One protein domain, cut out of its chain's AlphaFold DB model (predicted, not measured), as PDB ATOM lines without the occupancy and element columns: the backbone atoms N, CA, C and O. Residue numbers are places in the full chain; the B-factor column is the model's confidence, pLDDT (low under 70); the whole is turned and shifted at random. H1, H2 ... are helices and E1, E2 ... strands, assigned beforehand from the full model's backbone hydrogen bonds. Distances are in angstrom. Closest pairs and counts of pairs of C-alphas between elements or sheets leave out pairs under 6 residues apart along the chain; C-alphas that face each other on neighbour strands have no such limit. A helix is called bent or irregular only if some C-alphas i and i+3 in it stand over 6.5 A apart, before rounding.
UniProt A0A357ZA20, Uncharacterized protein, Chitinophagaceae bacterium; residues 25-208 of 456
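AT A GLANCE: This is residues 25 to 208 of the 456 residues of an uncharacterized protein of Chitinophagaceae bacterium (UniProt A0A357ZA20). A long, twisted sheet makes the body, with E1, E4, E5 and E6 running along its length, and the two longest helices, H1 and H4, lie side by side on one face. H2 is on the opposite face towards one end of the sheet, with H3 at that same end, and the unnamed stretch 80 to 100 passes over that opposite face. The printed part has 184 residues with four named helices and seven named strands, in the order E1 H1 E2 E3 E4 H2 H3 E5 E6 H4 E7. The sheet is branched at E1: E1 is parallel to E2, E3 and E4, E4 and E5 are antiparallel, E5 and E6 antiparallel, E6 and E7 parallel. The class is mixed, helices and strands; the whole is compact, with a radius of gyration of the C-alphas of 16.5 A, yet elongated, with spans of 52 by 32 by 31 A.

IN THESE COORDINATES: E1, residues 25 to 35, begins at C-alpha 25 (376.341, 386.629, 803.671) and is 31.2 A long. H1, residues 51 to 64, measures 19.1 A and is irregular, but only just: C-alphas 59 and 62 are 6.9 A apart. E2, residues 67 to 69, and E3, residues 76 to 79, are short. E4, residues 101 to 110, is 28.9 A long. H2, residues 112 to 117, is followed by H3, residues 125 to 130, irregular with C-alphas 126 and 129 7.4 A apart. E5, residues 133 to 143, measures 32.8 A, and E6, residues 148 to 161, measures 37.7 A, beginning at C-alpha 148 (370.687, 375.624, 793.689). H4, residues 177 to 190, is 20.0 A long. E7, residues 198 to 206, is 25.4 A long and ends at C-alpha 206 (339.736, 386.018, 810.005).

HOW THE PARTS SIT: E2 and E3 lie on one side of E1, E4 on the other side. N 26 and O 68 are 2.9 A apart between E1 and E2, N 31 and O 76 2.9 A between E1 and E3, and N 103 and O 27 2.8 A between E1 and E4, each within hydrogen-bond range. E4 and E5 stand at 165 degrees, with N 104 and O 140 at 2.8 A. E5 and E6 form a hairpin, with N 137 and O 154 at 2.8 A. E6 and E7 stand at 32 degrees, with N 161 and O 205 at 2.7 A. E1, H1, E2 form a strand-helix-strand unit, two parallel neighbour strands with a helix between, with a right-handed crossover; E6, H4, E7 form another, with a left-handed crossover. H1 and H4 are on the same face and touch, H4 with residues 184 to 190 alone; their closest C-alphas, of Gly 60 and Ser 189, are 4.7 A apart, and they run the same way at a shallow tilt of 13 degrees. H1 lies over E1 at a height over the sheet of 8.1 A. H2, on the opposite face, is over E5 and stands up from the sheet. H3 is on the sheet, only just over E6, with 3 of its C-alphas falling on it. Every O i to N i+4 pair is within hydrogen-bond range in H2 and H4; H1 has 8 of 10, and H3 has 0 of 2, with 2 of its 3 O i to N i+3 pairs within range.

THE WHOLE: The two farthest C-alphas, those of Arg 145 and Gly 167, are 53.5 A apart. The printed part has no cut. The links from E1 to H1, E3 to E4 and E6 to H4 are long. The mean pLDDT of the printed part is 92.2, and residue 91 alone is under 70.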
ATOM      1  N   LYS A  25     377.265 385.593 804.132       91.38
ATOM      2  CA  LYS A  25     376.341 386.629 803.671       91.38
ATOM      3  C   LYS A  25     375.405 386.084 802.594       91.38
ATOM      4  O   LYS A  25     375.853 385.394 801.679       91.38
ATOM      5  N   VAL A  26     374.131 386.447 802.693       94.38
ATOM      6  CA  VAL A  26     373.107 386.205 801.673       94.38
ATOM      7  C   VAL A  26     372.436 387.517 801.292       94.38
ATOM      8  O   VAL A  26     372.144 388.348 802.151       94.38
ATOM      9  N   VAL A  27     372.165 387.712 800.010       94.75
ATOM     10  CA  VAL A  27     371.284 388.787 799.542       94.75
ATOM     11  C   VAL A  27     369.918 388.196 799.216       94.75
ATOM     12  O   VAL A  27     369.837 387.104 798.658       94.75
ATOM     13  N   VAL A  28     368.839 388.895 799.569       95.50
ATOM     14  CA  VAL A  28     367.503 388.556 799.056       95.50
ATOM     15  C   VAL A  28     367.285 389.394 797.813       95.50
ATOM     16  O   VAL A  28     367.109 390.610 797.894       95.50
ATOM     17  N   GLU A  29     367.340 388.731 796.672       93.75
ATOM     18  CA  GLU A  29     367.367 389.353 795.354       93.75
ATOM     19  C   GLU A  29     365.993 389.861 794.963       93.75
ATOM     20  O   GLU A  29     365.802 391.036 794.634       93.75
ATOM     21  N   GLN A  30     365.017 388.961 795.069       93.69
ATOM     22  CA  GLN A  30     363.657 389.213 794.654       93.69
ATOM     23  C   GLN A  30     362.661 388.453 795.523       93.69
ATOM     24  O   GLN A  30     362.866 387.288 795.872       93.69
ATOM     25  N   ILE A  31     361.549 389.120 795.816       95.62
ATOM     26  CA  ILE A  31     360.302 388.483 796.221       95.62
ATOM     27  C   ILE A  31     359.326 388.726 795.080       95.62
ATOM     28  O   ILE A  31     359.103 389.882 794.715       95.62
ATOM     29  N   GLN A  32     358.768 387.662 794.507       95.25
ATOM     30  CA  GLN A  32     357.767 387.777 793.452       95.25
ATOM     31  C   GLN A  32     356.427 387.188 793.864       95.25
ATOM     32  O   GLN A  32     356.395 386.146 794.519       95.25
ATOM     33  N   SER A  33     355.336 387.848 793.477       96.50
ATOM     34  CA  SER A  33     353.980 387.384 793.766       96.50
ATOM     35  C   SER A  33     353.080 387.314 792.535       96.50
ATOM     36  O   SER A  33     353.263 388.056 791.566       96.50
ATOM     37  N   TYR A  34     352.104 386.407 792.582       96.81
ATOM     38  CA  TYR A  34     351.041 386.280 791.584       96.81
ATOM     39  C   TYR A  34     349.823 385.567 792.174       96.81
ATOM     40  O   TYR A  34     349.982 384.667 792.995       96.81
ATOM     41  N   SER A  35     348.617 385.900 791.715       96.06
ATOM     42  CA  SER A  35     347.428 385.088 791.989       96.06
ATOM     43  C   SER A  35     346.936 384.414 790.721       96.06
ATOM     44  O   SER A  35     346.629 385.075 789.733       96.06
ATOM     45  N   MET A  36     346.835 383.085 790.760       94.88
ATOM     46  CA  MET A  36     346.161 382.295 789.729       94.88
ATOM     47  C   MET A  36     344.641 382.290 789.921       94.88
ATOM     48  O   MET A  36     343.918 381.945 788.992       94.88
ATOM     49  N   VAL A  37     344.166 382.672 791.110       93.06
ATOM     50  CA  VAL A  37     342.745 382.699 791.474       93.06
ATOM     51  C   VAL A  37     342.088 383.992 790.993       93.06
ATOM     52  O   VAL A  37     341.028 383.955 790.374       93.06
ATOM     53  N   SER A  38     342.728 385.140 791.230       91.06
ATOM     54  CA  SER A  38     342.216 386.448 790.811       91.06
ATOM     55  C   SER A  38     343.337 387.350 790.263       91.06
ATOM     56  O   SER A  38     343.739 388.318 790.914       91.06
ATOM     57  N   PRO A  39     343.860 387.071 789.049       91.38
ATOM     58  CA  PRO A  39     345.004 387.796 788.484       91.38
ATOM     59  C   PRO A  39     344.777 389.297 788.263       91.38
ATOM     60  O   PRO A  39     345.732 390.053 788.133       91.38
ATOM     61  N   THR A  40     343.521 389.731 788.155       89.44
ATOM     62  CA  THR A  40     343.158 391.138 787.930       89.44
ATOM     63  C   THR A  40     342.944 391.915 789.227       89.44
ATOM     64  O   THR A  40     342.889 393.141 789.189       89.44
ATOM     65  N   ALA A  41     342.827 391.227 790.365       92.38
ATOM     66  CA  ALA A  41     342.736 391.870 791.664       92.38
ATOM     67  C   ALA A  41     344.115 392.349 792.149       92.38
ATOM     68  O   ALA A  41     345.150 391.976 791.603       92.38
ATOM     69  N   ASN A  42     344.142 393.162 793.204       92.88
ATOM     70  CA  ASN A  42     345.380 393.675 793.795       92.88
ATOM     71  C   ASN A  42     345.613 393.222 795.254       92.88
ATOM     72  O   ASN A  42     346.645 393.552 795.828       92.88
ATOM     73  N   TYR A  43     344.712 392.439 795.867       92.94
ATOM     74  CA  TYR A  43     344.846 392.027 797.278       92.94
ATOM     75  C   TYR A  43     346.082 391.153 797.553       92.94
ATOM     76  O   TYR A  43     346.552 391.082 798.687       92.94
ATOM     77  N   TRP A  44     346.580 390.468 796.521       93.75
ATOM     78  CA  TRP A  44     347.748 389.583 796.543       93.75
ATOM     79  C   TRP A  44     349.050 390.308 796.161       93.75
ATOM     80  O   TRP A  44     350.131 389.706 796.166       93.75
ATOM     81  N   GLN A  45     348.973 391.595 795.810       94.38
ATOM     82  CA  GLN A  45     350.149 392.412 795.539       94.38
ATOM     83  C   GLN A  45     350.954 392.608 796.823       94.38
ATOM     84  O   GLN A  45     350.391 392.833 797.894       94.38
ATOM     85  N   LEU A  46     352.282 392.521 796.705       94.38
ATOM     86  CA  LEU A  46     353.185 392.709 797.840       94.38
ATOM     87  C   LEU A  46     352.909 394.044 798.552       94.38
ATOM     88  O   LEU A  46     352.733 395.062 797.874       94.38
ATOM     89  N   PRO A  47     352.906 394.066 799.898       92.12
ATOM     90  CA  PRO A  47     352.741 395.304 800.645       92.12
ATOM     91  C   PRO A  47     353.890 396.273 800.346       92.12
ATOM     92  O   PRO A  47     355.017 395.850 800.084       92.12
ATOM     93  N   ASN A  48     353.619 397.578 800.458       90.75
ATOM     94  CA  ASN A  48     354.634 398.625 800.267       90.75
ATOM     95  C   ASN A  48     355.866 398.417 801.164       90.75
ATOM     96  O   ASN A  48     356.989 398.697 800.752       90.75
ATOM     97  N   ASP A  49     355.649 397.918 802.384       93.50
ATOM     98  CA  ASP A  49     356.712 397.495 803.287       93.50
ATOM     99  C   ASP A  49     356.860 395.967 803.277       93.50
ATOM    100  O   ASP A  49     356.063 395.243 803.874       93.50
ATOM    101  N   ILE A  50     357.911 395.479 802.612       95.31
ATOM    102  CA  ILE A  50     358.262 394.052 802.562       95.31
ATOM    103  C   ILE A  50     359.171 393.608 803.718       95.31
ATOM    104  O   ILE A  50     359.478 392.417 803.831       95.31
ATOM    105  N   ASN A  51     359.615 394.522 804.592       95.44
ATOM    106  CA  ASN A  51     360.520 394.187 805.693       95.44
ATOM    107  C   ASN A  51     359.995 393.081 806.620       95.44
ATOM    108  O   ASN A  51     360.809 392.253 807.034       95.44
ATOM    109  N   PRO A  52     358.683 392.978 806.920       96.69
ATOM    110  CA  PRO A  52     358.165 391.867 807.715       96.69
ATOM    111  C   PRO A  52     358.434 390.489 807.091       96.69
ATOM    112  O   PRO A  52     358.740 389.542 807.817       96.69
ATOM    113  N   LEU A  53     358.379 390.372 805.757       97.62
ATOM    114  CA  LEU A  53     358.682 389.128 805.039       97.62
ATOM    115  C   LEU A  53     360.182 388.807 805.101       97.62
ATOM    116  O   LEU A  53     360.568 387.668 805.354       97.62
ATOM    117  N   LEU A  54     361.035 389.824 804.946       97.62
ATOM    118  CA  LEU A  54     362.489 389.679 805.067       97.62
ATOM    119  C   LEU A  54     362.912 389.289 806.492       97.62
ATOM    120  O   LEU A  54     363.754 388.414 806.672       97.62
ATOM    121  N   ALA A  55     362.290 389.882 807.510       97.12
ATOM    122  CA  ALA A  55     362.532 389.539 808.908       97.12
ATOM    123  C   ALA A  55     362.089 388.102 809.247       97.12
ATOM    124  O   ALA A  55     362.702 387.451 810.098       97.12
ATOM    125  N   ALA A  56     361.053 387.580 808.578       97.44
ATOM    126  CA  ALA A  56     360.653 386.180 808.712       97.44
ATOM    127  C   ALA A  56     361.726 385.218 808.170       97.44
ATOM    128  O   ALA A  56     361.998 384.203 808.809       97.44
ATOM    129  N   LEU A  57     362.391 385.560 807.060       97.44
ATOM    130  CA  LEU A  57     363.545 384.798 806.557       97.44
ATOM    131  C   LEU A  57     364.742 384.872 807.514       97.44
ATOM    132  O   LEU A  57     365.356 383.846 807.800       97.44
ATOM    133  N   ASP A  58     365.048 386.072 808.025       96.38
ATOM    134  CA  ASP A  58     366.175 386.305 808.941       96.38
ATOM    135  C   ASP A  58     366.038 385.487 810.231       96.38
ATOM    136  O   ASP A  58     366.992 384.864 810.694       96.38
ATOM    137  N   SER A  59     364.845 385.507 810.827       94.56
ATOM    138  CA  SER A  59     364.559 384.818 812.090       94.56
ATOM    139  C   SER A  59     364.294 383.317 811.920       94.56
ATOM    140  O   SER A  59     364.516 382.562 812.871       94.56
ATOM    141  N   GLY A  60     363.848 382.897 810.731       94.44
ATOM    142  CA  GLY A  60     363.579 381.513 810.350       94.44
ATOM    143  C   GLY A  60     364.736 380.888 809.572       94.44
ATOM    144  O   GLY A  60     365.781 380.580 810.150       94.44
ATOM    145  N   LEU A  61     364.531 380.675 808.267       95.94
ATOM    146  CA  LEU A  61     365.431 379.924 807.389       95.94
ATOM    147  C   LEU A  61     366.906 380.314 807.550       95.94
ATOM    148  O   LEU A  61     367.721 379.448 807.855       95.94
ATOM    149  N   PHE A  62     367.260 381.592 807.378       96.19
ATOM    150  CA  PHE A  62     368.665 382.019 807.341       96.19
ATOM    151  C   PHE A  62     369.398 381.731 808.645       96.19
ATOM    152  O   PHE A  62     370.530 381.252 808.615       96.19
ATOM    153  N   LYS A  63     368.726 381.904 809.787       94.00
ATOM    154  CA  LYS A  63     369.269 381.511 811.085       94.00
ATOM    155  C   LYS A  63     369.567 380.010 811.155       94.00
ATOM    156  O   LYS A  63     370.605 379.634 811.688       94.00
ATOM    157  N   GLN A  64     368.687 379.159 810.625       93.94
ATOM    158  CA  GLN A  64     368.852 377.699 810.675       93.94
ATOM    159  C   GLN A  64     369.996 377.193 809.787       93.94
ATOM    160  O   GLN A  64     370.654 376.220 810.144       93.94
ATOM    161  N   ILE A  65     370.264 377.863 808.662       93.75
ATOM    162  CA  ILE A  65     371.349 377.504 807.731       93.75
ATOM    163  C   ILE A  65     372.595 378.396 807.869       93.75
ATOM    164  O   ILE A  65     373.441 378.417 806.980       93.75
ATOM    165  N   ASN A  66     372.735 379.117 808.989       93.69
ATOM    166  CA  ASN A  66     373.885 379.976 809.307       93.69
ATOM    167  C   ASN A  66     374.203 381.051 808.244       93.69
ATOM    168  O   ASN A  66     375.369 381.359 807.978       93.69
ATOM    169  N   LEU A  67     373.166 381.654 807.658       94.69
ATOM    170  CA  LEU A  67     373.280 382.807 806.768       94.69
ATOM    171  C   LEU A  67     372.892 384.104 807.490       94.69
ATOM    172  O   LEU A  67     371.965 384.130 808.298       94.69
ATOM    173  N   ILE A  68     373.574 385.202 807.162       94.62
ATOM    174  CA  ILE A  68     373.165 386.558 807.548       94.62
ATOM    175  C   ILE A  68     372.775 387.325 806.296       94.62
ATOM    176  O   ILE A  68     373.578 387.472 805.371       94.62
ATOM    177  N   ARG A  69     371.564 387.879 806.291       95.50
ATOM    178  CA  ARG A  69     371.125 388.753 805.211       95.50
ATOM    179  C   ARG A  69     371.894 390.071 805.205       95.50
ATOM    180  O   ARG A  69     371.994 390.745 806.232       95.50
ATOM    181  N   ASP A  70     372.371 390.480 804.034       93.75
ATOM    182  CA  ASP A  70     372.883 391.831 803.825       93.75
ATOM    183  C   ASP A  70     371.720 392.835 803.822       93.75
ATOM    184  O   ASP A  70     370.923 392.900 802.885       93.75
ATOM    185  N   LYS A  71     371.608 393.617 804.899       91.94
ATOM    186  CA  LYS A  71     370.545 394.617 805.069       91.94
ATOM    187  C   LYS A  71     370.737 395.862 804.198       91.94
ATOM    188  O   LYS A  71     369.781 396.614 804.040       91.94
ATOM    189  N   ASN A  72     371.930 396.076 803.640       90.88
ATOM    190  CA  ASN A  72     372.200 397.191 802.730       90.88
ATOM    191  C   ASN A  72     371.770 396.873 801.292       90.88
ATOM    192  O   ASN A  72     371.668 397.776 800.461       90.88
ATOM    193  N   TYR A  73     371.503 395.600 800.986       91.06
ATOM    194  CA  TYR A  73     371.006 395.194 799.684       91.06
ATOM    195  C   TYR A  73     369.506 395.480 799.553       91.06
ATOM    196  O   TYR A  73     368.691 395.022 800.356       91.06
ATOM    197  N   LYS A  74     369.122 396.219 798.506       91.62
ATOM    198  CA  LYS A  74     367.716 396.517 798.209       91.62
ATOM    199  C   LYS A  74     367.076 395.365 797.432       91.62
ATOM    200  O   LYS A  74     367.283 395.256 796.223       91.62
ATOM    201  N   THR A  75     366.254 394.576 798.120       93.62
ATOM    202  CA  THR A  75     365.425 393.519 797.526       93.62
ATOM    203  C   THR A  75     364.416 394.081 796.524       93.62
ATOM    204  O   THR A  75     363.760 395.093 796.782       93.62
ATOM    205  N   THR A  76     364.265 393.397 795.392       92.62
ATOM    206  CA  THR A  76     363.262 393.718 794.371       92.62
ATOM    207  C   THR A  76     361.923 393.072 794.732       92.62
ATOM    208  O   THR A  76     361.844 391.863 794.925       92.62
ATOM    209  N   ALA A  77     360.855 393.863 794.823       93.12
ATOM    210  CA  ALA A  77     359.489 393.357 794.955       93.12
ATOM    211  C   ALA A  77     358.847 393.326 793.564       93.12
ATOM    212  O   ALA A  77     358.635 394.382 792.968       93.12
ATOM    213  N   LEU A  78     358.575 392.134 793.034       92.88
ATOM    214  CA  LEU A  78     358.027 391.958 791.692       92.88
ATOM    215  C   LEU A  78     356.595 391.422 791.754       92.88
ATOM    216  O   LEU A  78     356.323 390.386 792.352       92.88
ATOM    217  N   GLN A  79     355.677 392.104 791.085       92.44
ATOM    218  CA  GLN A  79     354.315 391.620 790.880       92.44
ATOM    219  C   GLN A  79     354.232 391.094 789.451       92.44
ATOM    220  O   GLN A  79     354.475 391.839 788.498       92.44
ATOM    221  N   LEU A  80     353.956 389.802 789.291       93.12
ATOM    222  CA  LEU A  80     353.832 389.213 787.962       93.12
ATOM    223  C   LEU A  80     352.499 389.636 787.331       93.12
ATOM    224  O   LEU A  80     351.513 389.859 788.028       93.12
ATOM    225  N   SER A  81     352.465 389.727 786.002       89.62
ATOM    226  CA  SER A  81     351.262 390.114 785.250       89.62
ATOM    227  C   SER A  81     350.665 388.968 784.440       89.62
ATOM    228  O   SER A  81     349.530 389.068 783.978       89.62
ATOM    229  N   LYS A  82     351.417 387.879 784.243       90.81
ATOM    230  CA  LYS A  82     350.991 386.721 783.454       90.81
ATOM    231  C   LYS A  82     351.400 385.418 784.125       90.81
ATOM    232  O   LYS A  82     352.537 385.252 784.558       90.81
ATOM    233  N   GLN A  83     350.505 384.437 784.076       89.38
ATOM    234  CA  GLN A  83     350.737 383.095 784.617       89.38
ATOM    235  C   GLN A  83     351.976 382.404 784.018       89.38
ATOM    236  O   GLN A  83     352.679 381.681 784.712       89.38
ATOM    237  N   ASN A  84     352.308 382.649 782.746       90.62
ATOM    238  CA  ASN A  84     353.477 382.044 782.095       90.62
ATOM    239  C   ASN A  84     354.839 382.575 782.602       90.62
ATOM    240  O   ASN A  84     355.880 382.126 782.109       90.62
ATOM    241  N   GLN A  85     354.833 383.542 783.525       89.31
ATOM    242  CA  GLN A  85     356.013 384.056 784.227       89.31
ATOM    243  C   GLN A  85     356.289 383.299 785.537       89.31
ATOM    244  O   GLN A  85     357.391 383.407 786.067       89.31
ATOM    245  N   ILE A  86     355.326 382.521 786.044       89.50
ATOM    246  CA  ILE A  86     355.485 381.701 787.251       89.50
ATOM    247  C   ILE A  86     356.687 380.762 787.089       89.50
ATOM    248  O   ILE A  86     356.864 380.136 786.042       89.50
ATOM    249  N   GLY A  87     357.530 380.687 788.122       84.00
ATOM    250  CA  GLY A  87     358.730 379.844 788.139       84.00
ATOM    251  C   GLY A  87     359.897 380.361 787.291       84.00
ATOM    252  O   GLY A  87     360.960 379.743 787.276       84.00
ATOM    253  N   LYS A  88     359.738 381.484 786.573       85.19
ATOM    254  CA  LYS A  88     360.814 382.098 785.783       85.19
ATOM    255  C   LYS A  88     361.475 383.202 786.592       85.19
ATOM    256  O   LYS A  88     360.965 384.314 786.678       85.19
ATOM    257  N   ILE A  89     362.635 382.896 787.160       78.00
ATOM    258  CA  ILE A  89     363.453 383.876 787.872       78.00
ATOM    259  C   ILE A  89     364.460 384.468 786.880       78.00
ATOM    260  O   ILE A  89     365.373 383.782 786.419       78.00
ATOM    261  N   THR A  90     364.297 385.744 786.530       72.44
ATOM    262  CA  THR A  90     365.321 386.502 785.799       72.44
ATOM    263  C   THR A  90     366.235 387.177 786.808       72.44
ATOM    264  O   THR A  90     365.800 388.048 787.554       72.44
ATOM    265  N   ILE A  91     367.494 386.750 786.843       69.19
ATOM    266  CA  ILE A  91     368.459 387.210 787.838       69.19
ATOM    267  C   ILE A  91     369.411 388.229 787.220       69.19
ATOM    268  O   ILE A  91     370.154 387.899 786.291       69.19
ATOM    269  N   ASP A  92     369.452 389.429 787.794       73.69
ATOM    270  CA  ASP A  92     370.517 390.397 787.539       73.69
ATOM    271  C   ASP A  92     371.669 390.208 788.538       73.69
ATOM    272  O   ASP A  92     371.736 390.846 789.587       73.69
ATOM    273  N   TRP A  93     372.602 389.321 788.188       77.88
ATOM    274  CA  TRP A  93     373.777 389.001 789.007       77.88
ATOM    275  C   TRP A  93     374.779 390.159 789.134       77.88
ATOM    276  O   TRP A  93     375.715 390.070 789.925       77.88
ATOM    277  N   SER A  94     374.633 391.235 788.349       81.62
ATOM    278  CA  SER A  94     375.609 392.329 788.339       81.62
ATOM    279  C   SER A  94     375.599 393.137 789.640       81.62
ATOM    280  O   SER A  94     376.644 393.597 790.097       81.62
ATOM    281  N   ARG A  95     374.431 393.256 790.284       80.25
ATOM    282  CA  ARG A  95     374.213 394.091 791.479       80.25
ATOM    283  C   ARG A  95     374.716 393.462 792.777       80.25
ATOM    284  O   ARG A  95     374.841 394.153 793.786       80.25
ATOM    285  N   SER A  96     374.994 392.167 792.752       83.31
ATOM    286  CA  SER A  96     375.295 391.351 793.927       83.31
ATOM    287  C   SER A  96     376.424 390.352 793.672       83.31
ATOM    288  O   SER A  96     376.594 389.428 794.458       83.31
ATOM    289  N   ALA A  97     377.228 390.545 792.618       79.19
ATOM    290  CA  ALA A  97     378.270 389.611 792.173       79.19
ATOM    291  C   ALA A  97     379.262 389.178 793.272       79.19
ATOM    292  O   ALA A  97     379.840 388.098 793.196       79.19
ATOM    293  N   ASN A  98     379.443 390.012 794.302       82.50
ATOM    294  CA  ASN A  98     380.331 389.751 795.437       82.50
ATOM    295  C   ASN A  98     379.645 389.027 796.615       82.50
ATOM    296  O   ASN A  98     380.295 388.758 797.624       82.50
ATOM    297  N   SER A  99     378.341 388.750 796.538       86.44
ATOM    298  CA  SER A  99     377.624 387.961 797.544       86.44
ATOM    299  C   SER A  99     377.919 386.476 797.361       86.44
ATOM    300  O   SER A  99     378.092 386.003 796.242       86.44
ATOM    301  N   ASN A 100     377.976 385.720 798.457       90.00
ATOM    302  CA  ASN A 100     378.195 384.272 798.394       90.00
ATOM    303  C   ASN A 100     376.910 383.521 798.033       90.00
ATOM    304  O   ASN A 100     376.953 382.483 797.367       90.00
ATOM    305  N   PHE A 101     375.776 384.055 798.491       94.00
ATOM    306  CA  PHE A 101     374.474 383.422 798.384       94.00
ATOM    307  C   PHE A 101     373.402 384.418 797.954       94.00
ATOM    308  O   PHE A 101     373.432 385.594 798.326       94.00
ATOM    309  N   HIS A 102     372.443 383.911 797.185       94.25
ATOM    310  CA  HIS A 102     371.394 384.691 796.540       94.25
ATOM    311  C   HIS A 102     370.054 383.997 796.757       94.25
ATOM    312  O   HIS A 102     369.839 382.896 796.251       94.25
ATOM    313  N   ALA A 103     369.178 384.621 797.538       95.25
ATOM    314  CA  ALA A 103     367.879 384.084 797.908       95.25
ATOM    315  C   ALA A 103     366.747 384.716 797.091       95.25
ATOM    316  O   ALA A 103     366.724 385.929 796.867       95.25
ATOM    317  N   TYR A 104     365.781 383.884 796.711       95.06
ATOM    318  CA  TYR A 104     364.589 384.249 795.954       95.06
ATOM    319  C   TYR A 104     363.363 383.667 796.627       95.06
ATOM    320  O   TYR A 104     363.361 382.488 796.988       95.06
ATOM    321  N   VAL A 105     362.321 384.483 796.754       96.88
ATOM    322  CA  VAL A 105     361.041 384.049 797.309       96.88
ATOM    323  C   VAL A 105     359.950 384.171 796.259       96.88
ATOM    324  O   VAL A 105     359.783 385.215 795.632       96.88
ATOM    325  N   GLU A 106     359.192 383.098 796.094       97.00
ATOM    326  CA  GLU A 106     358.053 383.009 795.189       97.00
ATOM    327  C   GLU A 106     356.777 382.816 796.006       97.00
ATOM    328  O   GLU A 106     356.711 381.910 796.837       97.00
ATOM    329  N   LEU A 107     355.783 383.677 795.780       97.94
ATOM    330  CA  LEU A 107     354.502 383.692 796.485       97.94
ATOM    331  C   LEU A 107     353.355 383.586 795.476       97.94
ATOM    332  O   LEU A 107     352.968 384.586 794.871       97.94
ATOM    333  N   TYR A 108     352.795 382.393 795.290       97.56
ATOM    334  CA  TYR A 108     351.707 382.189 794.331       97.56
ATOM    335  C   TYR A 108     350.429 381.730 795.008       97.56
ATOM    336  O   TYR A 108     350.427 380.721 795.702       97.56
ATOM    337  N   GLU A 109     349.331 382.431 794.772       97.62
ATOM    338  CA  GLU A 109     348.014 381.960 795.190       97.62
ATOM    339  C   GLU A 109     347.429 381.019 794.131       97.62
ATOM    340  O   GLU A 109     347.375 381.353 792.945       97.62
ATOM    341  N   MET A 110     346.968 379.853 794.569       95.81
ATOM    342  CA  MET A 110     346.359 378.795 793.767       95.81
ATOM    343  C   MET A 110     344.988 378.431 794.333       95.81
ATOM    344  O   MET A 110     344.726 378.618 795.525       95.81
ATOM    345  N   SER A 111     344.124 377.867 793.489       93.19
ATOM    346  CA  SER A 111     342.859 377.306 793.957       93.19
ATOM    347  C   SER A 111     343.083 375.926 794.603       93.19
ATOM    348  O   SER A 111     344.025 375.216 794.219       93.19
ATOM    349  N   PRO A 112     342.243 375.511 795.566       92.25
ATOM    350  CA  PRO A 112     342.309 374.169 796.147       92.25
ATOM    351  C   PRO A 112     342.195 373.056 795.093       92.25
ATOM    352  O   PRO A 112     342.920 372.062 795.161       92.25
ATOM    353  N   GLU A 113     341.351 373.243 794.072       91.62
ATOM    354  CA  GLU A 113     341.177 372.314 792.947       91.62
ATOM    355  C   GLU A 113     342.497 372.091 792.215       91.62
ATOM    356  O   GLU A 113     342.877 370.950 791.951       91.62
ATOM    357  N   PHE A 114     343.218 373.176 791.912       92.75
ATOM    358  CA  PHE A 114     344.483 373.108 791.191       92.75
ATOM    359  C   PHE A 114     345.523 372.296 791.971       92.75
ATOM    360  O   PHE A 114     346.206 371.447 791.393       92.75
ATOM    361  N   VAL A 115     345.620 372.514 793.285       93.00
ATOM    362  CA  VAL A 115     346.557 371.802 794.170       93.00
ATOM    363  C   VAL A 115     346.285 370.298 794.173       93.00
ATOM    364  O   VAL A 115     347.223 369.507 794.072       93.00
ATOM    365  N   ILE A 116     345.013 369.901 794.238       89.88
ATOM    366  CA  ILE A 116     344.602 368.492 794.274       89.88
ATOM    367  C   ILE A 116     344.799 367.823 792.912       89.88
ATOM    368  O   ILE A 116     345.401 366.751 792.837       89.88
ATOM    369  N   GLN A 117     344.334 368.452 791.829       91.62
ATOM    370  CA  GLN A 117     344.444 367.902 790.473       91.62
ATOM    371  C   GLN A 117     345.903 367.658 790.073       91.62
ATOM    372  O   GLN A 117     346.213 366.645 789.446       91.62
ATOM    373  N   ASN A 118     346.805 368.546 790.495       92.69
ATOM    374  CA  ASN A 118     348.242 368.427 790.247       92.69
ATOM    375  C   ASN A 118     348.988 367.640 791.339       92.69
ATOM    376  O   ASN A 118     350.212 367.543 791.282       92.69
ATOM    377  N   LYS A 119     348.274 367.058 792.316       91.25
ATOM    378  CA  LYS A 119     348.825 366.236 793.408       91.25
ATOM    379  C   LYS A 119     349.941 366.935 794.197       91.25
ATOM    380  O   LYS A 119     350.893 366.288 794.625       91.25
ATOM    381  N   LEU A 120     349.820 368.249 794.393       91.12
ATOM    382  CA  LEU A 120     350.810 369.047 795.123       91.12
ATOM    383  C   LEU A 120     350.707 368.838 796.644       91.12
ATOM    384  O   LEU A 120     351.707 368.927 797.346       91.12
ATOM    385  N   ALA A 121     349.511 368.532 797.154       89.50
ATOM    386  CA  ALA A 121     349.275 368.153 798.547       89.50
ATOM    387  C   ALA A 121     348.135 367.134 798.658       89.50
ATOM    388  O   ALA A 121     347.222 367.111 797.830       89.50
ATOM    389  N   GLN A 122     348.160 366.322 799.717       86.56
ATOM    390  CA  GLN A 122     347.039 365.459 800.090       86.56
ATOM    391  C   GLN A 122     346.100 366.221 801.029       86.56
ATOM    392  O   GLN A 122     346.345 366.316 802.229       86.56
ATOM    393  N   ILE A 123     345.023 366.777 800.474       86.00
ATOM    394  CA  ILE A 123     343.999 367.499 801.236       86.00
ATOM    395  C   ILE A 123     342.810 366.556 801.478       86.00
ATOM    396  O   ILE A 123     342.268 366.016 800.510       86.00
ATOM    397  N   PRO A 124     342.374 366.341 802.734       85.75
ATOM    398  CA  PRO A 124     341.184 365.546 803.016       85.75
ATOM    399  C   PRO A 124     339.937 366.150 802.349       85.75
ATOM    400  O   PRO A 124     339.714 367.355 802.503       85.75
ATOM    401  N   PRO A 125     339.070 365.348 801.699       82.50
ATOM    402  CA  PRO A 125     337.847 365.856 801.070       82.50
ATOM    403  C   PRO A 125     336.951 366.654 802.028       82.50
ATOM    404  O   PRO A 125     336.359 367.650 801.635       82.50
ATOM    405  N   SER A 126     336.920 366.281 803.312       86.12
ATOM    406  CA  SER A 126     336.139 366.968 804.352       86.12
ATOM    407  C   SER A 126     336.572 368.408 804.635       86.12
ATOM    408  O   SER A 126     335.838 369.139 805.295       86.12
ATOM    409  N   LYS A 127     337.761 368.820 804.181       85.69
ATOM    410  CA  LYS A 127     338.279 370.182 804.358       85.69
ATOM    411  C   LYS A 127     338.164 371.036 803.105       85.69
ATOM    412  O   LYS A 127     338.444 372.229 803.181       85.69
ATOM    413  N   PHE A 128     337.764 370.455 801.981       82.94
ATOM    414  CA  PHE A 128     337.793 371.124 800.688       82.94
ATOM    415  C   PHE A 128     336.984 372.427 800.696       82.94
ATOM    416  O   PHE A 128     337.549 373.494 800.473       82.94
ATOM    417  N   ASP A 129     335.728 372.358 801.140       84.38
ATOM    418  CA  ASP A 129     334.817 373.511 801.210       84.38
ATOM    419  C   ASP A 129     335.246 374.584 802.228       84.38
ATOM    420  O   ASP A 129     334.680 375.673 802.277       84.38
ATOM    421  N   SER A 130     336.230 374.283 803.083       89.38
ATOM    422  CA  SER A 130     336.720 375.209 804.111       89.38
ATOM    423  C   SER A 130     337.979 375.977 803.703       89.38
ATOM    424  O   SER A 130     338.400 376.880 804.429       89.38
ATOM    425  N   ILE A 131     338.594 375.626 802.568       92.56
ATOM    426  CA  ILE A 131     339.800 376.281 802.059       92.56
ATOM    427  C   ILE A 131     339.390 377.246 800.949       92.56
ATOM    428  O   ILE A 131     338.855 376.833 799.929       92.56
ATOM    429  N   SER A 132     339.691 378.531 801.128       93.38
ATOM    430  CA  SER A 132     339.409 379.559 800.117       93.38
ATOM    431  C   SER A 132     340.516 379.631 799.056       93.38
ATOM    432  O   SER A 132     340.244 379.710 797.860       93.38
ATOM    433  N   SER A 133     341.783 379.553 799.473       95.06
ATOM    434  CA  SER A 133     342.931 379.525 798.560       95.06
ATOM    435  C   SER A 133     344.156 378.862 799.190       95.06
ATOM    436  O   SER A 133     344.221 378.670 800.406       95.06
ATOM    437  N   VAL A 134     345.136 378.484 798.367       96.88
ATOM    438  CA  VAL A 134     346.408 377.893 798.808       96.88
ATOM    439  C   VAL A 134     347.568 378.735 798.300       96.88
ATOM    440  O   VAL A 134     347.696 378.969 797.102       96.88
ATOM    441  N   TRP A 135     348.445 379.161 799.202       97.75
ATOM    442  CA  TRP A 135     349.636 379.932 798.869       97.75
ATOM    443  C   TRP A 135     350.862 379.028 798.751       97.75
ATOM    444  O   TRP A 135     351.302 378.429 799.727       97.75
ATOM    445  N   TYR A 136     351.430 378.964 797.551       97.62
ATOM    446  CA  TYR A 136     352.754 378.427 797.269       97.62
ATOM    447  C   TYR A 136     353.810 379.426 797.737       97.62
ATOM    448  O   TYR A 136     353.920 380.516 797.179       97.62
ATOM    449  N   ILE A 137     354.577 379.057 798.754       98.19
ATOM    450  CA  ILE A 137     355.650 379.865 799.328       98.19
ATOM    451  C   ILE A 137     356.949 379.095 799.122       98.19
ATOM    452  O   ILE A 137     357.256 378.189 799.893       98.19
ATOM    453  N   SER A 138     357.713 379.435 798.086       96.88
ATOM    454  CA  SER A 138     358.997 378.782 797.814       96.88
ATOM    455  C   SER A 138     360.156 379.714 798.090       96.88
ATOM    456  O   SER A 138     360.132 380.881 797.700       96.88
ATOM    457  N   CYS A 139     361.178 379.190 798.761       96.94
ATOM    458  CA  CYS A 139     362.447 379.871 798.936       96.94
ATOM    459  C   CYS A 139     363.541 379.073 798.233       96.94
ATOM    460  O   CYS A 139     363.796 377.915 798.571       96.94
ATOM    461  N   ASN A 140     364.212 379.718 797.283       95.31
ATOM    462  CA  ASN A 140     365.344 379.169 796.549       95.31
ATOM    463  C   ASN A 140     366.604 379.944 796.940       95.31
ATOM    464  O   ASN A 140     366.571 381.174 796.986       95.31
ATOM    465  N   ILE A 141     367.711 379.250 797.204       95.25
ATOM    466  CA  ILE A 141     369.019 379.875 797.433       95.25
ATOM    467  C   ILE A 141     370.015 379.294 796.442       95.25
ATOM    468  O   ILE A 141     370.139 378.075 796.306       95.25
ATOM    469  N   TYR A 142     370.742 380.189 795.784       93.62
ATOM    470  CA  TYR A 142     371.797 379.873 794.835       93.62
ATOM    471  C   TYR A 142     373.152 380.314 795.375       93.62
ATOM    472  O   TYR A 142     373.249 381.324 796.079       93.62
ATOM    473  N   ASN A 143     374.200 379.574 795.027       91.50
ATOM    474  CA  ASN A 143     375.582 379.991 795.256       91.50
ATOM    475  C   ASN A 143     376.105 380.866 794.094       91.50
ATOM    476  O   ASN A 143     375.433 381.053 793.079       91.50
ATOM    477  N   GLN A 144     377.342 381.357 794.206       86.00
ATOM    478  CA  GLN A 144     378.021 382.135 793.152       86.00
ATOM    479  C   GLN A 144     378.169 381.400 791.809       86.00
ATOM    480  O   GLN A 144     378.252 382.035 790.759       86.00
ATOM    481  N   ARG A 145     378.184 380.060 791.822       88.12
ATOM    482  CA  ARG A 145     378.211 379.224 790.609       88.12
ATOM    483  C   ARG A 145     376.833 379.073 789.966       88.12
ATOM    484  O   ARG A 145     376.718 378.413 788.938       88.12
ATOM    485  N   ARG A 146     375.807 379.719 790.532       87.62
ATOM    486  CA  ARG A 146     374.401 379.648 790.112       87.62
ATOM    487  C   ARG A 146     373.791 378.258 790.292       87.62
ATOM    488  O   ARG A 146     372.799 377.926 789.652       87.62
ATOM    489  N   GLU A 147     374.363 377.457 791.182       90.94
ATOM    490  CA  GLU A 147     373.829 376.154 791.562       90.94
ATOM    491  C   GLU A 147     372.820 376.343 792.697       90.94
ATOM    492  O   GLU A 147     373.063 377.106 793.638       90.94
ATOM    493  N   THR A 148     371.687 375.645 792.619       91.81
ATOM    494  CA  THR A 148     370.687 375.624 793.689       91.81
ATOM    495  C   THR A 148     371.235 374.839 794.876       91.81
ATOM    496  O   THR A 148     371.459 373.637 794.769       91.81
ATOM    497  N   ILE A 149     371.415 375.503 796.016       93.62
ATOM    498  CA  ILE A 149     371.871 374.864 797.263       93.62
ATOM    499  C   ILE A 149     370.731 374.627 798.253       93.62
ATOM    500  O   ILE A 149     370.862 373.837 799.182       93.62
ATOM    501  N   PHE A 150     369.617 375.335 798.072       95.19
ATOM    502  CA  PHE A 150     368.425 375.198 798.889       95.19
ATOM    503  C   PHE A 150     367.201 375.468 798.028       95.19
ATOM    504  O   PHE A 150     367.157 376.463 797.301       95.19
ATOM    505  N   LYS A 151     366.202 374.598 798.140       95.50
ATOM    506  CA  LYS A 151     364.878 374.794 797.562       95.50
ATOM    507  C   LYS A 151     363.868 374.061 798.424       95.50
ATOM    508  O   LYS A 151     363.890 372.837 798.468       95.50
ATOM    509  N   LYS A 152     363.005 374.810 799.103       97.06
ATOM    510  CA  LYS A 152     361.915 374.262 799.919       97.06
ATOM    511  C   LYS A 152     360.662 375.095 799.727       97.06
ATOM    512  O   LYS A 152     360.747 376.303 799.489       97.06
ATOM    513  N   THR A 153     359.515 374.437 799.818       97.19
ATOM    514  CA  THR A 153     358.211 375.032 799.533       97.19
ATOM    515  C   THR A 153     357.227 374.733 800.655       97.19
ATOM    516  O   THR A 153     357.102 373.589 801.075       97.19
ATOM    517  N   ILE A 154     356.479 375.746 801.085       97.94
ATOM    518  CA  ILE A 154     355.278 375.584 801.904       97.94
ATOM    519  C   ILE A 154     354.046 375.796 801.021       97.94
ATOM    520  O   ILE A 154     353.955 376.790 800.304       97.94
ATOM    521  N   LEU A 155     353.085 374.880 801.097       97.75
ATOM    522  CA  LEU A 155     351.725 375.046 800.594       97.75
ATOM    523  C   LEU A 155     350.826 375.447 801.761       97.75
ATOM    524  O   LEU A 155     350.398 374.605 802.546       97.75
ATOM    525  N   LEU A 156     350.563 376.743 801.883       97.81
ATOM    526  CA  LEU A 156     349.799 377.317 802.983       97.81
ATOM    527  C   LEU A 156     348.324 377.457 802.594       97.81
ATOM    528  O   LEU A 156     347.966 378.383 801.865       97.81
ATOM    529  N   SER A 157     347.455 376.567 803.067       96.25
ATOM    530  CA  SER A 157     346.012 376.702 802.848       96.25
ATOM    531  C   SER A 157     345.412 377.768 803.762       96.25
ATOM    532  O   SER A 157     345.615 377.770 804.974       96.25
ATOM    533  N   MET A 158     344.662 378.694 803.173       96.06
ATOM    534  CA  MET A 158     343.954 379.750 803.882       96.06
ATOM    535  C   MET A 158     342.526 379.294 804.152       96.06
ATOM    536  O   MET A 158     341.729 379.112 803.229       96.06
ATOM    537  N   MET A 159     342.210 379.129 805.431       94.19
ATOM    538  CA  MET A 159     340.898 378.722 805.914       94.19
ATOM    539  C   MET A 159     340.245 379.913 806.619       94.19
ATOM    540  O   MET A 159     340.638 380.237 807.750       94.19
ATOM    541  N   PRO A 160     339.279 380.597 805.982       92.50
ATOM    542  CA  PRO A 160     338.512 381.639 806.641       92.50
ATOM    543  C   PRO A 160     337.817 381.067 807.874       92.50
ATOM    544  O   PRO A 160     337.147 380.036 807.835       92.50
ATOM    545  N   THR A 161     337.991 381.740 808.999       88.75
ATOM    546  CA  THR A 161     337.370 381.378 810.264       88.75
ATOM    547  C   THR A 161     336.479 382.497 810.748       88.75
ATOM    548  O   THR A 161     336.734 383.683 810.512       88.75
ATOM    549  N   LYS A 162     335.431 382.088 811.460       78.62
ATOM    550  CA  LYS A 162     334.553 383.008 812.166       78.62
ATOM    551  C   LYS A 162     335.380 383.851 813.127       78.62
ATOM    552  O   LYS A 162     336.228 383.339 813.857       78.62
ATOM    553  N   SER A 163     335.114 385.145 813.104       83.19
ATOM    554  CA  SER A 163     335.723 386.128 813.988       83.19
ATOM    555  C   SER A 163     334.615 386.992 814.585       83.19
ATOM    556  O   SER A 163     333.439 386.756 814.331       83.19
ATOM    557  N   ILE A 164     334.983 388.019 815.344       88.62
ATOM    558  CA  ILE A 164     334.026 389.047 815.777       88.62
ATOM    559  C   ILE A 164     333.529 389.933 814.617       88.62
ATOM    560  O   ILE A 164     332.642 390.763 814.805       88.62
ATOM    561  N   GLY A 165     334.111 389.798 813.422       91.56
ATOM    562  CA  GLY A 165     333.623 390.453 812.216       91.56
ATOM    563  C   GLY A 165     332.274 389.891 811.760       91.56
ATOM    564  O   GLY A 165     332.017 388.703 811.914       91.56
ATOM    565  N   MET A 166     331.424 390.754 811.205       93.94
ATOM    566  CA  MET A 166     330.120 390.424 810.627       93.94
ATOM    567  C   MET A 166     329.910 391.266 809.359       93.94
ATOM    568  O   MET A 166     330.406 392.391 809.276       93.94
ATOM    569  N   GLY A 167     329.156 390.760 808.385       93.56
ATOM    570  CA  GLY A 167     328.835 391.507 807.168       93.56
ATOM    571  C   GLY A 167     328.492 390.602 805.992       93.56
ATOM    572  O   GLY A 167     328.197 389.419 806.172       93.56
ATOM    573  N   TYR A 168     328.559 391.154 804.781       93.19
ATOM    574  CA  TYR A 168     328.376 390.374 803.560       93.19
ATOM    575  C   TYR A 168     329.616 389.501 803.302       93.19
ATOM    576  O   TYR A 168     330.684 390.023 802.976       93.19
ATOM    577  N   ALA A 169     329.496 388.187 803.483       88.94
ATOM    578  CA  ALA A 169     330.607 387.251 803.342       88.94
ATOM    579  C   ALA A 169     331.022 387.100 801.872       88.94
ATOM    580  O   ALA A 169     330.199 387.182 800.959       88.94
ATOM    581  N   ILE A 170     332.314 386.882 801.651       88.88
ATOM    582  CA  ILE A 170     332.892 386.657 800.326       88.88
ATOM    583  C   ILE A 170     333.788 385.422 800.346       88.88
ATOM    584  O   ILE A 170     334.441 385.142 801.350       88.88
ATOM    585  N   ASP A 171     333.842 384.711 799.222       83.06
ATOM    586  CA  ASP A 171     334.642 383.488 799.112       83.06
ATOM    587  C   ASP A 171     336.119 383.791 798.846       83.06
ATOM    588  O   ASP A 171     337.004 383.111 799.363       83.06
ATOM    589  N   ILE A 172     336.393 384.817 798.035       85.44
ATOM    590  CA  ILE A 172     337.739 385.228 797.626       85.44
ATOM    591  C   ILE A 172     337.829 386.756 797.710       85.44
ATOM    592  O   ILE A 172     336.955 387.449 797.181       85.44
ATOM    593  N   PRO A 173     338.899 387.306 798.306       92.38
ATOM    594  CA  PRO A 173     339.986 386.605 798.990       92.38
ATOM    595  C   PRO A 173     339.576 385.983 800.335       92.38
ATOM    596  O   PRO A 173     338.625 386.427 800.972       92.38
ATOM    597  N   ALA A 174     340.372 385.022 800.818       92.69
ATOM    598  CA  ALA A 174     340.156 384.338 802.101       92.69
ATOM    599  C   ALA A 174     340.095 385.279 803.324       92.69
ATOM    600  O   ALA A 174     339.525 384.949 804.364       92.69
ATOM    601  N   SER A 175     340.753 386.438 803.234       94.44
ATOM    602  CA  SER A 175     340.813 387.447 804.288       94.44
ATOM    603  C   SER A 175     341.197 388.811 803.708       94.44
ATOM    604  O   SER A 175     341.414 388.967 802.509       94.44
ATOM    605  N   THR A 176     341.314 389.825 804.564       93.94
ATOM    606  CA  THR A 176     341.847 391.131 804.157       93.94
ATOM    607  C   THR A 176     343.343 391.012 803.822       93.94
ATOM    608  O   THR A 176     344.033 390.197 804.447       93.94
ATOM    609  N   PRO A 177     343.894 391.863 802.932       93.94
ATOM    610  CA  PRO A 177     345.315 391.832 802.566       93.94
ATOM    611  C   PRO A 177     346.271 391.798 803.768       93.94
ATOM    612  O   PRO A 177     347.243 391.047 803.781       93.94
ATOM    613  N   ALA A 178     345.968 392.554 804.830       92.44
ATOM    614  CA  ALA A 178     346.798 392.590 806.033       92.44
ATOM    615  C   ALA A 178     346.905 391.221 806.731       92.44
ATOM    616  O   ALA A 178     347.985 390.836 807.180       92.44
ATOM    617  N   PHE A 179     345.804 390.472 806.817       93.94
ATOM    618  CA  PHE A 179     345.798 389.144 807.436       93.94
ATOM    619  C   PHE A 179     346.373 388.069 806.511       93.94
ATOM    620  O   PHE A 179     347.068 387.183 807.006       93.94
ATOM    621  N   ILE A 180     346.179 388.187 805.192       96.00
ATOM    622  CA  ILE A 180     346.830 387.319 804.197       96.00
ATOM    623  C   ILE A 180     348.348 387.419 804.335       96.00
ATOM    624  O   ILE A 180     349.015 386.410 804.552       96.00
ATOM    625  N   PHE A 181     348.906 388.630 804.293       96.19
ATOM    626  CA  PHE A 181     350.357 388.801 804.382       96.19
ATOM    627  C   PHE A 181     350.921 388.473 805.762       96.19
ATOM    628  O   PHE A 181     352.052 388.003 805.850       96.19
ATOM    629  N   LYS A 182     350.135 388.612 806.836       96.06
ATOM    630  CA  LYS A 182     350.515 388.100 808.161       96.06
ATOM    631  C   LYS A 182     350.611 386.569 808.171       96.06
ATOM    632  O   LYS A 182     351.540 386.020 808.762       96.06
ATOM    633  N   ALA A 183     349.682 385.876 807.512       97.38
ATOM    634  CA  ALA A 183     349.719 384.423 807.374       97.38
ATOM    635  C   ALA A 183     350.878 383.969 806.467       97.38
ATOM    636  O   ALA A 183     351.624 383.072 806.853       97.38
ATOM    637  N   ILE A 184     351.115 384.643 805.337       98.06
ATOM    638  CA  ILE A 184     352.275 384.391 804.463       98.06
ATOM    639  C   ILE A 184     353.587 384.614 805.217       98.06
ATOM    640  O   ILE A 184     354.476 383.773 805.150       98.06
ATOM    641  N   GLN A 185     353.710 385.704 805.981       97.50
ATOM    642  CA  GLN A 185     354.880 385.964 806.823       97.50
ATOM    643  C   GLN A 185     355.132 384.799 807.791       97.50
ATOM    644  O   GLN A 185     356.273 384.362 807.959       97.50
ATOM    645  N   LYS A 186     354.069 384.262 808.404       96.69
ATOM    646  CA  LYS A 186     354.174 383.073 809.252       96.69
ATOM    647  C   LYS A 186     354.595 381.843 808.441       96.69
ATOM    648  O   LYS A 186     355.486 381.136 808.896       96.69
ATOM    649  N   GLY A 187     354.038 381.626 807.250       96.94
ATOM    650  CA  GLY A 187     354.441 380.549 806.339       96.94
ATOM    651  C   GLY A 187     355.923 380.616 805.953       96.94
ATOM    652  O   GLY A 187     356.630 379.624 806.081       96.94
ATOM    653  N   ILE A 188     356.433 381.800 805.600       97.69
ATOM    654  CA  ILE A 188     357.863 382.030 805.324       97.69
ATOM    655  C   ILE A 188     358.726 381.645 806.531       97.69
ATOM    656  O   ILE A 188     359.765 381.014 806.367       97.69
ATOM    657  N   SER A 189     358.291 381.979 807.753       95.75
ATOM    658  CA  SER A 189     359.037 381.631 808.973       95.75
ATOM    659  C   SER A 189     359.128 380.122 809.246       95.75
ATOM    660  O   SER A 189     359.962 379.708 810.050       95.75
ATOM    661  N   LEU A 190     358.276 379.314 808.603       95.75
ATOM    662  CA  LEU A 190     358.259 377.854 808.727       95.75
ATOM    663  C   LEU A 190     359.143 377.159 807.683       95.75
ATOM    664  O   LEU A 190     359.434 375.978 807.835       95.75
ATOM    665  N   VAL A 191     359.627 377.880 806.666       96.25
ATOM    666  CA  VAL A 191     360.587 377.329 805.704       96.25
ATOM    667  C   VAL A 191     361.880 376.947 806.435       96.25
ATOM    668  O   VAL A 191     362.518 377.781 807.082       96.25
ATOM    669  N   SER A 192     362.279 375.681 806.317       93.69
ATOM    670  CA  SER A 192     363.398 375.092 807.062       93.69
ATOM    671  C   SER A 192     364.183 374.095 806.195       93.69
ATOM    672  O   SER A 192     363.625 373.524 805.264       93.69
ATOM    673  N   PRO A 193     365.474 373.832 806.466       92.88
ATOM    674  CA  PRO A 193     366.179 372.682 805.891       92.88
ATOM    675  C   PRO A 193     365.585 371.322 806.284       92.88
ATOM    676  O   PRO A 193     365.814 370.352 805.567       92.88
ATOM    677  N   ASN A 194     364.826 371.246 807.383       92.00
ATOM    678  CA  ASN A 194     364.360 369.981 807.966       92.00
ATOM    679  C   ASN A 194     362.984 369.523 807.467       92.00
ATOM    680  O   ASN A 194     362.494 368.495 807.925       92.00
ATOM    681  N   ILE A 195     362.351 370.292 806.586       91.50
ATOM    682  CA  ILE A 195     361.056 369.938 806.004       91.50
ATOM    683  C   ILE A 195     361.262 369.211 804.678       91.50
ATOM    684  O   ILE A 195     362.322 369.320 804.045       91.50
ATOM    685  N   ASP A 196     360.237 368.496 804.229       91.06
ATOM    686  CA  ASP A 196     360.212 367.932 802.883       91.06
ATOM    687  C   ASP A 196     360.332 369.039 801.824       91.06
ATOM    688  O   ASP A 196     360.169 370.229 802.100       91.06
ATOM    689  N   ASP A 197     360.648 368.666 800.582       92.00
ATOM    690  CA  ASP A 197     360.787 369.641 799.488       92.00
ATOM    691  C   ASP A 197     359.529 370.500 799.291       92.00
ATOM    692  O   ASP A 197     359.614 371.663 798.872       92.00
ATOM    693  N   MET A 198     358.372 369.936 799.644       94.19
ATOM    694  CA  MET A 198     357.081 370.599 799.664       94.19
ATOM    695  C   MET A 198     356.269 370.116 800.870       94.19
ATOM    696  O   MET A 198     355.938 368.938 800.953       94.19
ATOM    697  N   GLU A 199     355.928 371.023 801.782       94.69
ATOM    698  CA  GLU A 199     355.141 370.723 802.984       94.69
ATOM    699  C   GLU A 199     353.810 371.482 802.970       94.69
ATOM    700  O   GLU A 199     353.752 372.664 802.630       94.69
ATOM    701  N   TYR A 200     352.723 370.805 803.342       94.94
ATOM    702  CA  TYR A 200     351.383 371.384 803.415       94.94
ATOM    703  C   TYR A 200     351.044 371.825 804.841       94.94
ATOM    704  O   TYR A 200     351.176 371.048 805.785       94.94
ATOM    705  N   ILE A 201     350.567 373.063 804.992       95.12
ATOM    706  CA  ILE A 201     350.250 373.675 806.286       95.12
ATOM    707  C   ILE A 201     348.918 374.422 806.198       95.12
ATOM    708  O   ILE A 201     348.623 375.074 805.201       95.12
ATOM    709  N   GLU A 202     348.132 374.374 807.273       95.00
ATOM    710  CA  GLU A 202     346.839 375.055 807.376       95.00
ATOM    711  C   GLU A 202     346.946 376.356 808.179       95.00
ATOM    712  O   GLU A 202     347.471 376.379 809.295       95.00
ATOM    713  N   ALA A 203     346.396 377.442 807.636       95.31
ATOM    714  CA  ALA A 203     346.298 378.738 808.290       95.31
ATOM    715  C   ALA A 203     344.839 379.163 808.449       95.31
ATOM    716  O   ALA A 203     344.132 379.447 807.484       95.31
ATOM    717  N   LYS A 204     344.407 379.290 809.704       94.69
ATOM    718  CA  LYS A 204     343.131 379.919 810.049       94.69
ATOM    719  C   LYS A 204     343.280 381.434 809.991       94.69
ATOM    720  O   LYS A 204     344.094 381.999 810.722       94.69
ATOM    721  N   VAL A 205     342.491 382.085 809.144       93.88
ATOM    722  CA  VAL A 205     342.505 383.545 808.966       93.88
ATOM    723  C   VAL A 205     341.130 384.136 809.286       93.88
ATOM    724  O   VAL A 205     340.126 383.467 809.054       93.88
ATOM    725  N   PRO A 206     341.029 385.355 809.844       92.62
ATOM    726  CA  PRO A 206     339.736 386.018 810.005       92.62
ATOM    727  C   PRO A 206     339.080 386.241 808.640       92.62
ATOM    728  O   PRO A 206     339.760 386.699 807.724       92.62
ATOM    729  N   ALA A 207     337.791 385.950 808.490       92.56
ATOM    730  CA  ALA A 207     337.088 386.212 807.234       92.56
ATOM    731  C   ALA A 207     337.112 387.708 806.851       92.56
ATOM    732  O   ALA A 207     337.149 388.591 807.714       92.56
ATOM    733  N   ALA A 208     337.096 387.985 805.547       92.88
ATOM    734  CA  ALA A 208     336.826 389.315 805.012       92.88
ATOM    735  C   ALA A 208     335.364 389.431 804.587       92.88
ATOM    736  O   ALA A 208     334.718 388.442 804.247       92.88
TER     737      ALA A 208